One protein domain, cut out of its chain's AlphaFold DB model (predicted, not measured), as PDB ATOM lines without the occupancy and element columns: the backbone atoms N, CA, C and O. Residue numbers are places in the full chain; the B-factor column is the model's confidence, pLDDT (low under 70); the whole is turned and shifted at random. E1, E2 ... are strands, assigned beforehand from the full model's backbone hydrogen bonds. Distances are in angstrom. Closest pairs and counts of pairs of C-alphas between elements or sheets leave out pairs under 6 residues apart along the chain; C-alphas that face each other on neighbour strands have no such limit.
ATOM      1  N   ARG A 189     200.243 152.981 169.472       98.69
ATOM      2  CA  ARG A 189     200.747 153.345 168.150       98.69
ATOM      3  C   ARG A 189     201.056 154.825 168.098       98.69
ATOM      4  O   ARG A 189     200.270 155.641 168.586       98.69
ATOM      5  N   ASN A 190     202.177 155.146 167.475       98.19
ATOM      6  CA  ASN A 190     202.600 156.499 167.154       98.19
ATOM      7  C   ASN A 190     202.855 156.608 165.651       98.19
ATOM      8  O   ASN A 190     203.212 155.622 165.001       98.19
ATOM      9  N   TRP A 191     202.677 157.808 165.112       98.38
ATOM     10  CA  TRP A 191     202.862 158.108 163.696       98.38
ATOM     11  C   TRP A 191     203.678 159.387 163.517       98.38
ATOM     12  O   TRP A 191     203.568 160.318 164.320       98.38
ATOM     13  N   TYR A 192     204.452 159.436 162.437       96.75
ATOM     14  CA  TYR A 192     205.156 160.617 161.946       96.75
ATOM     15  C   TYR A 192     204.195 161.674 161.401       96.75
ATOM     16  O   TYR A 192     202.997 161.434 161.239       96.75
ATOM     17  N   LYS A 193     204.695 162.889 161.124       94.31
ATOM     18  CA  LYS A 193     203.853 163.970 160.573       94.31
ATOM     19  C   LYS A 193     203.375 163.629 159.168       94.31
ATOM     20  O   LYS A 193     202.324 164.099 158.765       94.31
ATOM     21  N   THR A 194     204.130 162.787 158.473       93.50
ATOM     22  CA  THR A 194     203.791 162.227 157.164       93.50
ATOM     23  C   THR A 194     202.597 161.268 157.216       93.50
ATOM     24  O   THR A 194     202.029 160.948 156.177       93.50
ATOM     25  N   GLY A 195     202.197 160.802 158.407       94.44
ATOM     26  CA  GLY A 195     201.177 159.766 158.591       94.44
ATOM     27  C   GLY A 195     201.734 158.341 158.562       94.44
ATOM     28  O   GLY A 195     200.989 157.387 158.787       94.44
ATOM     29  N   GLN A 196     203.038 158.173 158.339       95.44
ATOM     30  CA  GLN A 196     203.698 156.876 158.436       95.44
ATOM     31  C   GLN A 196     203.778 156.400 159.887       95.44
ATOM     32  O   GLN A 196     203.891 157.211 160.806       95.44
ATOM     33  N   LYS A 197     203.701 155.084 160.116       97.25
ATOM     34  CA  LYS A 197     203.881 154.524 161.462       97.25
ATOM     35  C   LYS A 197     205.280 154.874 161.968       97.25
ATOM     36  O   LYS A 197     206.247 154.666 161.257       97.25
ATOM     37  N   GLU A 198     205.359 155.372 163.195       98.06
ATOM     38  CA  GLU A 198     206.618 155.627 163.898       98.06
ATOM     39  C   GLU A 198     206.973 154.425 164.766       98.06
ATOM     40  O   GLU A 198     208.062 153.875 164.676       98.06
ATOM     41  N   ASN A 199     206.045 153.997 165.621       98.06
ATOM     42  CA  ASN A 199     206.241 152.817 166.450       98.06
ATOM     43  C   ASN A 199     204.916 152.200 166.889       98.06
ATOM     44  O   ASN A 199     203.866 152.850 166.905       98.06
ATOM     45  N   GLU A 200     204.998 150.923 167.237       98.50
ATOM     46  CA  GLU A 200     203.929 150.116 167.792       98.50
ATOM     47  C   GLU A 200     204.508 149.346 168.974       98.50
ATOM     48  O   GLU A 200     205.497 148.632 168.823       98.50
ATOM     49  N   ALA A 201     203.926 149.535 170.152       98.25
ATOM     50  CA  ALA A 201     204.413 148.957 171.393       98.25
ATOM     51  C   ALA A 201     203.267 148.347 172.198       98.25
ATOM     52  O   ALA A 201     202.160 148.887 172.204       98.25
ATOM     53  N   THR A 202     203.520 147.232 172.875       98.56
ATOM     54  CA  THR A 202     202.557 146.612 173.790       98.56
ATOM     55  C   THR A 202     202.879 147.004 175.221       98.56
ATOM     56  O   THR A 202     204.046 147.127 175.598       98.56
ATOM     57  N   TYR A 203     201.832 147.216 176.010       98.12
ATOM     58  CA  TYR A 203     201.941 147.502 177.430       98.12
ATOM     59  C   TYR A 203     200.973 146.634 178.222       98.12
ATOM     60  O   TYR A 203     199.853 146.398 177.770       98.12
ATOM     61  N   ILE A 204     201.412 146.191 179.397       97.25
ATOM     62  CA  ILE A 204     200.590 145.498 180.392       97.25
ATOM     63  C   ILE A 204     200.851 146.199 181.717       97.25
ATOM     64  O   ILE A 204     202.003 146.261 182.150       97.25
ATOM     65  N   ASP A 205     199.814 146.784 182.317       94.94
ATOM     66  CA  ASP A 205     199.929 147.538 183.574       94.94
ATOM     67  C   ASP A 205     201.083 148.559 183.544       94.94
ATOM     68  O   ASP A 205     201.945 148.618 184.420       94.94
ATOM     69  N   GLY A 206     201.165 149.329 182.453       95.94
ATOM     70  CA  GLY A 206     202.191 150.355 182.256       95.94
ATOM     71  C   GLY A 206     203.602 149.840 181.951       95.94
ATOM     72  O   GLY A 206     204.480 150.654 181.654       95.94
ATOM     73  N   LEU A 207     203.839 148.527 181.979       97.31
ATOM     74  CA  LEU A 207     205.125 147.913 181.660       97.31
ATOM     75  C   LEU A 207     205.218 147.606 180.167       97.31
ATOM     76  O   LEU A 207     204.290 147.056 179.582       97.31
ATOM     77  N   MET A 208     206.345 147.966 179.551       97.81
ATOM     78  CA  MET A 208     206.632 147.661 178.146       97.81
ATOM     79  C   MET A 208     206.710 146.141 177.935       97.81
ATOM     80  O   MET A 208     207.414 145.468 178.681       97.81
ATOM     81  N   GLY A 209     206.045 145.621 176.904       98.00
ATOM     82  CA  GLY A 209     206.167 144.234 176.445       98.00
ATOM     83  C   GLY A 209     207.065 144.139 175.215       98.00
ATOM     84  O   GLY A 209     208.237 143.798 175.304       98.00
ATOM     85  N   THR A 210     206.530 144.494 174.055       98.38
ATOM     86  CA  THR A 210     207.218 144.434 172.759       98.38
ATOM     87  C   THR A 210     207.228 145.801 172.099       98.38
ATOM     88  O   THR A 210     206.276 146.560 172.282       98.38
ATOM     89  N   ALA A 211     208.226 146.101 171.269       97.94
ATOM     90  CA  ALA A 211     208.232 147.322 170.461       97.94
ATOM     91  C   ALA A 211     208.749 147.074 169.042       97.94
ATOM     92  O   ALA A 211     209.778 146.437 168.846       97.94
ATOM     93  N   ILE A 212     208.060 147.652 168.061       97.62
ATOM     94  CA  ILE A 212     208.505 147.762 166.672       97.62
ATOM     95  C   ILE A 212     208.608 149.247 166.347       97.62
ATOM     96  O   ILE A 212     207.683 150.010 166.631       97.62
ATOM     97  N   VAL A 213     209.722 149.657 165.744       98.06
ATOM     98  CA  VAL A 213     209.945 151.030 165.278       98.06
ATOM     99  C   VAL A 213     210.187 151.019 163.776       98.06
ATOM    100  O   VAL A 213     210.837 150.111 163.256       98.06
ATOM    101  N   TRP A 214     209.687 152.042 163.097       98.19
ATOM    102  CA  TRP A 214     209.968 152.320 161.696       98.19
ATOM    103  C   TRP A 214     210.703 153.654 161.556       98.19
ATOM    104  O   TRP A 214     210.572 154.519 162.420       98.19
ATOM    105  N   THR A 215     211.467 153.820 160.481       96.06
ATOM    106  CA  THR A 215     212.033 155.111 160.079       96.06
ATOM    107  C   THR A 215     210.945 156.003 159.453       96.06
ATOM    108  O   THR A 215     209.875 155.499 159.088       96.06
ATOM    109  N   PRO A 216     211.189 157.317 159.291       94.19
ATOM    110  CA  PRO A 216     210.276 158.226 158.590       94.19
ATOM    111  C   PRO A 216     210.054 157.919 157.106       94.19
ATOM    112  O   PRO A 216     209.193 158.550 156.502       94.19
ATOM    113  N   GLU A 217     210.833 157.003 156.530       94.12
ATOM    114  CA  GLU A 217     210.684 156.471 155.172       94.12
ATOM    115  C   GLU A 217     209.865 155.166 155.158       94.12
ATOM    116  O   GLU A 217     209.337 154.760 154.121       94.12
ATOM    117  N   GLY A 218     209.694 154.522 156.320       94.44
ATOM    118  CA  GLY A 218     208.861 153.328 156.493       94.44
ATOM    119  C   GLY A 218     209.585 152.023 156.662       94.44
ATOM    120  O   GLY A 218     208.937 150.976 156.751       94.44
ATOM    121  N   GLU A 219     210.904 152.063 156.696       95.00
ATOM    122  CA  GLU A 219     211.712 150.877 156.886       95.00
ATOM    123  C   GLU A 219     211.683 150.484 158.360       95.00
ATOM    124  O   GLU A 219     211.667 151.335 159.247       95.00
ATOM    125  N   ARG A 220     211.643 149.185 158.663       94.56
ATOM    126  CA  ARG A 220     211.719 148.738 160.060       94.56
ATOM    127  C   ARG A 220     213.125 148.984 160.601       94.56
ATOM    128  O   ARG A 220     214.109 148.614 159.970       94.56
ATOM    129  N   CYS A 221     213.208 149.537 161.806       94.00
ATOM    130  CA  CYS A 221     214.457 149.697 162.538       94.00
ATOM    131  C   CYS A 221     215.023 148.323 162.920       94.00
ATOM    132  O   CYS A 221     214.417 147.611 163.719       94.00
ATOM    133  N   SER A 222     216.197 147.973 162.395       91.19
ATOM    134  CA  SER A 222     216.879 146.706 162.694       91.19
ATOM    135  C   SER A 222     217.501 146.653 164.093       91.19
ATOM    136  O   SER A 222     217.741 145.569 164.616       91.19
ATOM    137  N   GLU A 223     217.759 147.807 164.713       92.38
ATOM    138  CA  GLU A 223     218.333 147.873 166.060       92.38
ATOM    139  C   GLU A 223     217.293 147.666 167.167       92.38
ATOM    140  O   GLU A 223     217.652 147.273 168.274       92.38
ATOM    141  N   THR A 224     216.015 147.952 166.903       96.25
ATOM    142  CA  THR A 224     214.969 147.804 167.920       96.25
ATOM    143  C   THR A 224     214.642 146.328 168.124       96.25
ATOM    144  O   THR A 224     214.229 145.653 167.186       96.25
ATOM    145  N   ASN A 225     214.792 145.841 169.357       96.88
ATOM    146  CA  ASN A 225     214.639 144.426 169.708       96.88
ATOM    147  C   ASN A 225     213.963 144.221 171.075       96.88
ATOM    148  O   ASN A 225     214.374 143.363 171.853       96.88
ATOM    149  N   VAL A 226     212.973 145.056 171.411       97.62
ATOM    150  CA  VAL A 226     212.254 144.908 172.682       97.62
ATOM    151  C   VAL A 226     211.296 143.722 172.603       97.62
ATOM    152  O   VAL A 226     210.306 143.786 171.873       97.62
ATOM    153  N   GLU A 227     211.570 142.696 173.403       97.69
ATOM    154  CA  GLU A 227     210.759 141.488 173.577       97.69
ATOM    155  C   GLU A 227     210.625 141.167 175.071       97.69
ATOM    156  O   GLU A 227     211.580 141.320 175.835       97.69
ATOM    157  N   ASP A 228     209.424 140.782 175.507       96.94
ATOM    158  CA  ASP A 228     209.095 140.486 176.912       96.94
ATOM    159  C   ASP A 228     209.615 141.537 177.915       96.94
ATOM    160  O   ASP A 228     210.079 141.245 179.019       96.94
ATOM    161  N   GLY A 229     209.572 142.802 177.499       97.00
ATOM    162  CA  GLY A 229     209.995 143.961 178.269       97.00
ATOM    163  C   GLY A 229     211.507 144.139 178.393       97.00
ATOM    164  O   GLY A 229     211.955 144.938 179.221       97.00
ATOM    165  N   ASN A 230     212.299 143.428 177.595       97.81
ATOM    166  CA  ASN A 230     213.755 143.475 177.595       97.81
ATOM    167  C   ASN A 230     214.284 143.847 176.211       97.81
ATOM    168  O   ASN A 230     213.757 143.402 175.202       97.81
ATOM    169  N   GLY A 231     215.344 144.649 176.159       97.19
ATOM    170  CA  GLY A 231     216.000 145.020 174.902       97.19
ATOM    171  C   GLY A 231     216.153 146.525 174.758       97.19
ATOM    172  O   GLY A 231     216.170 147.264 175.749       97.19
ATOM    173  N   LEU A 232     216.298 146.993 173.523       96.50
ATOM    174  CA  LEU A 232     216.439 148.410 173.223       96.50
ATOM    175  C   LEU A 232     215.459 148.872 172.148       96.50
ATOM    176  O   LEU A 232     215.108 148.135 171.234       96.50
ATOM    177  N   MET A 233     215.037 150.125 172.272       97.12
ATOM    178  CA  MET A 233     214.217 150.838 171.300       97.12
ATOM    179  C   MET A 233     214.992 152.057 170.808       97.12
ATOM    180  O   MET A 233     215.471 152.853 171.619       97.12
ATOM    181  N   VAL A 234     215.097 152.225 169.494       95.88
ATOM    182  CA  VAL A 234     215.686 153.418 168.864       95.88
ATOM    183  C   VAL A 234     214.565 154.270 168.295       95.88
ATOM    184  O   VAL A 234     213.638 153.730 167.717       95.88
ATOM    185  N   ARG A 235     214.615 155.593 168.459       95.56
ATOM    186  CA  ARG A 235     213.668 156.536 167.851       95.56
ATOM    187  C   ARG A 235     214.386 157.504 166.930       95.56
ATOM    188  O   ARG A 235     215.502 157.943 167.220       95.56
ATOM    189  N   TYR A 236     213.678 157.883 165.875       94.19
ATOM    190  CA  TYR A 236     214.157 158.778 164.832       94.19
ATOM    191  C   TYR A 236     213.445 160.127 164.899       94.19
ATOM    192  O   TYR A 236     212.327 160.239 165.409       94.19
ATOM    193  N   THR A 237     214.130 161.161 164.439       93.19
ATOM    194  CA  THR A 237     213.545 162.462 164.135       93.19
ATOM    195  C   THR A 237     212.687 162.354 162.876       93.19
ATOM    196  O   THR A 237     212.698 161.335 162.192       93.19
ATOM    197  N   GLU A 238     211.938 163.408 162.550       91.62
ATOM    198  CA  GLU A 238     211.144 163.451 161.310       91.62
ATOM    199  C   GLU A 238     212.031 163.486 160.044       91.62
ATOM    200  O   GLU A 238     211.538 163.180 158.969       91.62
ATOM    201  N   ASP A 239     213.317 163.849 160.156       90.44
ATOM    202  CA  ASP A 239     214.296 163.850 159.054       90.44
ATOM    203  C   ASP A 239     215.177 162.587 159.002       90.44
ATOM    204  O   ASP A 239     216.216 162.592 158.349       90.44
ATOM    205  N   GLY A 240     214.786 161.520 159.704       91.69
ATOM    206  CA  GLY A 240     215.420 160.199 159.596       91.69
ATOM    207  C   GLY A 240     216.636 159.989 160.497       91.69
ATOM    208  O   GLY A 240     217.228 158.912 160.499       91.69
ATOM    209  N   TRP A 241     217.005 160.971 161.320       90.94
ATOM    210  CA  TRP A 241     218.156 160.856 162.211       90.94
ATOM    211  C   TRP A 241     217.794 160.117 163.511       90.94
ATOM    212  O   TRP A 241     216.856 160.524 164.206       90.94
ATOM    213  N   PRO A 242     218.518 159.055 163.913       92.19
ATOM    214  CA  PRO A 242     218.312 158.452 165.224       92.19
ATOM    215  C   PRO A 242     218.694 159.474 166.296       92.19
ATOM    216  O   PRO A 242     219.791 160.013 166.265       92.19
ATOM    217  N   TRP A 243     217.815 159.761 167.257       90.12
ATOM    218  CA  TRP A 243     218.078 160.782 168.293       90.12
ATOM    219  C   TRP A 243     217.961 160.257 169.718       90.12
ATOM    220  O   TRP A 243     218.442 160.898 170.655       90.12
ATOM    221  N   LEU A 244     217.338 159.094 169.906       93.56
ATOM    222  CA  LEU A 244     217.157 158.497 171.220       93.56
ATOM    223  C   LEU A 244     217.225 156.977 171.138       93.56
ATOM    224  O   LEU A 244     216.465 156.353 170.404       93.56
ATOM    225  N   ARG A 245     218.095 156.382 171.949       95.19
ATOM    226  CA  ARG A 245     218.085 154.958 172.274       95.19
ATOM    227  C   ARG A 245     217.600 154.787 173.708       95.19
ATOM    228  O   ARG A 245     218.078 155.487 174.597       95.19
ATOM    229  N   ILE A 246     216.691 153.849 173.935       96.19
ATOM    230  CA  ILE A 246     216.118 153.526 175.244       96.19
ATOM    231  C   ILE A 246     216.344 152.044 175.525       96.19
ATOM    232  O   ILE A 246     216.069 151.219 174.664       96.19
ATOM    233  N   THR A 247     216.823 151.702 176.717       97.00
ATOM    234  CA  THR A 247     216.999 150.315 177.165       97.00
ATOM    235  C   THR A 247     215.925 149.956 178.179       97.00
ATOM    236  O   THR A 247     215.694 150.715 179.125       97.00
ATOM    237  N   TYR A 248     215.320 148.785 178.004       96.81
ATOM    238  CA  TYR A 248     214.307 148.227 178.889       96.81
ATOM    239  C   TYR A 248     214.805 146.945 179.560       96.81
ATOM    240  O   TYR A 248     215.515 146.145 178.946       96.81
ATOM    241  N   ARG A 249     214.423 146.764 180.828       97.62
ATOM    242  CA  ARG A 249     214.526 145.497 181.561       97.62
ATOM    243  C   ARG A 249     213.249 145.270 182.357       97.62
ATOM    244  O   ARG A 249     212.829 146.164 183.095       97.62
ATOM    245  N   ASN A 250     212.657 144.083 182.238       96.69
ATOM    246  CA  ASN A 250     211.391 143.718 182.892       96.69
ATOM    247  C   ASN A 250     210.292 144.779 182.683       96.69
ATOM    248  O   ASN A 250     209.630 145.222 183.623       96.69
ATOM    249  N   GLY A 251     210.198 145.285 181.453       96.06
ATOM    250  CA  GLY A 251     209.237 146.293 181.008       96.06
ATOM    251  C   GLY A 251     209.486 147.713 181.512       96.06
ATOM    252  O   GLY A 251     208.807 148.650 181.085       96.06
ATOM    253  N   LYS A 252     210.488 147.920 182.374       96.31
ATOM    254  CA  LYS A 252     210.883 149.238 182.878       96.31
ATOM    255  C   LYS A 252     212.033 149.795 182.058       96.31
ATOM    256  O   LYS A 252     212.991 149.092 181.750       96.31
ATOM    257  N   MET A 253     211.972 151.086 181.754       94.44
ATOM    258  CA  MET A 253     213.121 151.801 181.207       94.44
ATOM    259  C   MET A 253     214.251 151.784 182.243       94.44
ATOM    260  O   MET A 253     214.029 152.140 183.396       94.44
ATOM    261  N   THR A 254     215.455 151.373 181.856       95.06
ATOM    262  CA  THR A 254     216.631 151.337 182.746       95.06
ATOM    263  C   THR A 254     217.745 152.269 182.300       95.06
ATOM    264  O   THR A 254     218.597 152.638 183.105       95.06
ATOM    265  N   GLY A 255     217.744 152.669 181.032       91.44
ATOM    266  CA  GLY A 255     218.746 153.576 180.496       91.44
ATOM    267  C   GLY A 255     218.271 154.254 179.226       91.44
ATOM    268  O   GLY A 255     217.336 153.800 178.566       91.44
ATOM    269  N   TRP A 256     218.937 155.349 178.896       93.88
ATOM    270  CA  TRP A 256     218.723 156.075 177.658       93.88
ATOM    271  C   TRP A 256     220.022 156.736 177.202       93.88
ATOM    272  O   TRP A 256     220.934 156.985 177.996       93.88
ATOM    273  N   ARG A 257     220.107 157.000 175.902       90.31
ATOM    274  CA  ARG A 257     221.221 157.700 175.266       90.31
ATOM    275  C   ARG A 257     220.685 158.568 174.139       90.31
ATOM    276  O   ARG A 257     219.997 158.057 173.254       90.31
ATOM    277  N   HIS A 258     221.044 159.845 174.146       88.94
ATOM    278  CA  HIS A 258     220.864 160.690 172.973       88.94
ATOM    279  C   HIS A 258     221.982 160.447 171.965       88.94
ATOM    280  O   HIS A 258     223.155 160.362 172.329       88.94
ATOM    281  N   PHE A 259     221.613 160.325 170.696       84.62
ATOM    282  CA  PHE A 259     222.600 160.390 169.625       84.62
ATOM    283  C   PHE A 259     223.008 161.855 169.420       84.62
ATOM    284  O   PHE A 259     222.175 162.748 169.616       84.62
ATOM    285  N   PRO A 260     224.269 162.123 169.038       80.62
ATOM    286  CA  PRO A 260     224.675 163.470 168.656       80.62
ATOM    287  C   PRO A 260     223.811 163.951 167.483       80.62
ATOM    288  O   PRO A 260     223.342 163.117 166.710       80.62
ATOM    289  N   PRO A 261     223.572 165.262 167.336       76.75
ATOM    290  CA  PRO A 261     222.853 165.779 166.179       76.75
ATOM    291  C   PRO A 261     223.579 165.438 164.865       76.75
ATOM    292  O   PRO A 261     224.797 165.232 164.878       76.75
ATOM    293  N   PRO A 262     222.868 165.423 163.722       77.94
ATOM    294  CA  PRO A 262     223.508 165.185 162.440       77.94
ATOM    295  C   PRO A 262     224.535 166.291 162.135       77.94
ATOM    296  O   PRO A 262     224.351 167.442 162.560       77.94
ATOM    297  N   PRO A 263     225.610 165.977 161.387       75.88
ATOM    298  CA  PRO A 263     226.624 166.955 161.007       75.88
ATOM    299  C   PRO A 263     225.992 168.213 160.396       75.88
ATOM    300  O   PRO A 263     225.151 168.129 159.504       75.88
ATOM    301  N   GLY A 264     226.369 169.391 160.902       72.75
ATOM    302  CA  GLY A 264     225.852 170.679 160.422       72.75
ATOM    303  C   GLY A 264     224.507 171.132 161.010       72.75
ATOM    304  O   GLY A 264     224.086 172.248 160.715       72.75
ATOM    305  N   LYS A 265     223.843 170.341 161.870       65.81
ATOM    306  CA  LYS A 265     222.595 170.740 162.554       65.81
ATOM    307  C   LYS A 265     222.730 170.722 164.082       65.81
ATOM    308  O   LYS A 265     222.131 169.897 164.756       65.81
ATOM    309  N   GLY A 266     223.477 171.655 164.664       61.16
ATOM    310  CA  GLY A 266     223.532 171.832 166.120       61.16
ATOM    311  C   GLY A 266     224.702 172.713 166.551       61.16
ATOM    312  O   GLY A 266     225.602 172.942 165.742       61.16
ATOM    313  N   PRO A 267     224.718 173.224 167.795       50.19
ATOM    314  CA  PRO A 267     225.926 173.839 168.329       50.19
ATOM    315  C   PRO A 267     227.043 172.787 168.278       50.19
ATOM    316  O   PRO A 267     226.875 171.680 168.792       50.19
ATOM    317  N   GLY A 268     228.136 173.094 167.575       46.88
ATOM    318  CA  GLY A 268     229.271 172.185 167.424       46.88
ATOM    319  C   GLY A 268     229.765 171.734 168.798       46.88
ATOM    320  O   GLY A 268     230.199 172.563 169.589       46.88
ATOM    321  N   GLY A 269     229.647 170.433 169.081       46.53
ATOM    322  CA  GLY A 269     229.977 169.850 170.385       46.53
ATOM    323  C   GLY A 269     228.778 169.715 171.330       46.53
ATOM    324  O   GLY A 269     228.741 170.336 172.386       46.53
ATOM    325  N   GLY A 270     227.792 168.889 170.973       45.22
ATOM    326  CA  GLY A 270     226.771 168.436 171.921       45.22
ATOM    327  C   GLY A 270     227.255 167.197 172.672       45.22
ATOM    328  O   GLY A 270     227.508 166.165 172.053       45.22
ATOM    329  N   GLU A 271     227.394 167.295 173.992       46.62
ATOM    330  CA  GLU A 271     227.785 166.191 174.871       46.62
ATOM    331  C   GLU A 271     226.775 165.030 174.756       46.62
ATOM    332  O   GLU A 271     225.558 165.234 174.828       46.62
ATOM    333  N   VAL A 272     227.266 163.804 174.544       55.09
ATOM    334  CA  VAL A 272     226.424 162.598 174.505       55.09
ATOM    335  C   VAL A 272     225.858 162.380 175.902       55.09
ATOM    336  O   VAL A 272     226.503 161.808 176.777       55.09
ATOM    337  N   THR A 273     224.632 162.844 176.125       58.12
ATOM    338  CA  THR A 273     223.945 162.617 177.392       58.12
ATOM    339  C   THR A 273     223.431 161.182 177.423       58.12
ATOM    340  O   THR A 273     222.669 160.723 176.566       58.12
ATOM    341  N   SER A 274     223.909 160.438 178.414       54.50
ATOM    342  CA  SER A 274     223.425 159.106 178.742       54.50
ATOM    343  C   SER A 274     223.406 158.960 180.253       54.50
ATOM    344  O   SER A 274     224.230 159.550 180.949       54.50
ATOM    345  N   GLY A 275     222.446 158.208 180.772       52.19
ATOM    346  CA  GLY A 275     222.357 157.991 182.207       52.19
ATOM    347  C   GLY A 275     221.585 156.723 182.538       52.19
ATOM    348  O   GLY A 275     220.595 156.419 181.861       52.19
ATOM    349  N   PRO A 276     221.998 155.972 183.575       58.81
ATOM    350  CA  PRO A 276     221.081 155.056 184.234       58.81
ATOM    351  C   PRO A 276     219.950 155.878 184.861       58.81
ATOM    352  O   PRO A 276     220.182 156.973 185.381       58.81
ATOM    353  N   LEU A 277     218.722 155.360 184.850       52.66
ATOM    354  CA  LEU A 277     217.690 155.947 185.703       52.66
ATOM    355  C   LEU A 277     218.070 155.672 187.160       52.66
ATOM    356  O   LEU A 277     218.083 154.516 187.585       52.66
ATOM    357  N   SER A 278     218.363 156.717 187.935       43.03
ATOM    358  CA  SER A 278     218.476 156.565 189.385       43.03
ATOM    359  C   SER A 278     217.122 156.133 189.962       43.03
ATOM    360  O   SER A 278     216.061 156.450 189.416       43.03
ATOM    361  N   THR A 279     217.130 155.417 191.086       42.06
ATOM    362  CA  THR A 279     215.922 154.879 191.740       42.06
ATOM    363  C   THR A 279     214.862 155.960 192.023       42.06
ATOM    364  O   THR A 279     213.671 155.668 192.060       42.06
ATOM    365  N   SER A 280     215.257 157.235 192.139       35.53
ATOM    366  CA  SER A 280     214.355 158.382 192.335       35.53
ATOM    367  C   SER A 280     213.688 158.905 191.050       35.53
ATOM    368  O   SER A 280     212.667 159.592 191.129       35.53
ATOM    369  N   GLN A 281     214.205 158.562 189.867       38.41
ATOM    370  CA  GLN A 281     213.602 158.894 188.570       38.41
ATOM    371  C   GLN A 281     212.555 157.862 188.122       38.41
ATOM    372  O   GLN A 281     211.663 158.203 187.346       38.41
ATOM    373  N   GLN A 282     212.594 156.640 188.670       37.34
ATOM    374  CA  GLN A 282     211.606 155.587 188.395       37.34
ATOM    375  C   GLN A 282     210.197 155.922 188.921       37.34
ATOM    376  O   GLN A 282     209.213 155.421 188.388       37.34
ATOM    377  N   PHE A 283     210.076 156.807 189.921       28.75
ATOM    378  CA  PHE A 283     208.791 157.163 190.543       28.75
ATOM    379  C   PHE A 283     208.128 158.432 189.980       28.75
ATOM    380  O   PHE A 283     206.981 158.724 190.317       28.75
ATOM    381  N   ARG A 284     208.805 159.203 189.115       27.27
ATOM    382  CA  ARG A 284     208.248 160.460 188.569       27.27
ATOM    383  C   ARG A 284     207.572 160.320 187.204       27.27
ATOM    384  O   ARG A 284     206.906 161.254 186.776       27.27
ATOM    385  N   THR A 285     207.634 159.163 186.550       31.61
ATOM    386  CA  THR A 285     207.018 158.954 185.225       31.61
ATOM    387  C   THR A 285     205.506 158.679 185.251       31.61
ATOM    388  O   THR A 285     204.900 158.596 184.190       31.61
ATOM    389  N   CYS A 286     204.860 158.648 186.426       31.33
ATOM    390  CA  CYS A 286     203.389 158.603 186.552       31.33
ATOM    391  C   CYS A 286     202.722 159.960 186.863       31.33
ATOM    392  O   CYS A 286     201.498 160.048 186.958       31.33
TER     393      CYS A 286
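What this domain is: This is residues 189 to 286 of the 298 residues of an uncharacterized protein of Roseibacillus sp (UniProt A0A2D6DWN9). Two antiparallel sheets, E1-E2-E3 and E4-E5-E6-E7, form a partial sandwich, only partly face to face, with E3 beside E4 and the edge strands E1 and E7 far from the contact. The printed part has 98 residues with seven named strands, E1 to E7 in chain order, and no named helix; the class is all strand, though only 42 residues are in named strands. It is compact, with a radius of gyration of the C-alphas of 14.3 A and spans of 40 by 30 by 23 A.

Where its parts are: E1, residues 189 to 191, begins at C-alpha 189 (200.747, 153.345, 168.150). E2, residues 197 to 204, is 21.2 A long, and E3, residues 207 to 213, 17.4 A. E4, residues 231 to 236, is 17.1 A, E5, residues 242 to 249, 21.2 A, and E6, residues 252 to 258, 18.1 A. E7, residues 274 to 276, ends at C-alpha 276 (221.081, 155.056, 184.234).

How they stand to each other: E1 E2 E3 and E4 E5 E6 E7 are meanders, each strand the antiparallel neighbour of the one before. N 190 and O 199 of the hairpin E1 and E2 are 2.9 A apart, within hydrogen-bond range, as are N 209 and O 202 of E2 and E3, 2.8 A, N 233 and O 246 of E4 and E5, 2.8 A, N 247 and O 255 of E5 and E6, 2.8 A, and N 275 and O 256 of E6 and E7, 3.4 A. The sheets' best planes are 42 degrees apart. The closest C-alphas of E3 and E4, Ala 211 and Met 233, are 7.0 A apart. E1 and E7 are apart.

The domain as a whole: The C-alphas farthest apart, of Asp 205 and Gly 264, are 41.8 A apart. The printed part has no cut. The links E3 to E4 and E6 to E7 are long. Residues 265 to 286, with E7, are under 70 in pLDDT.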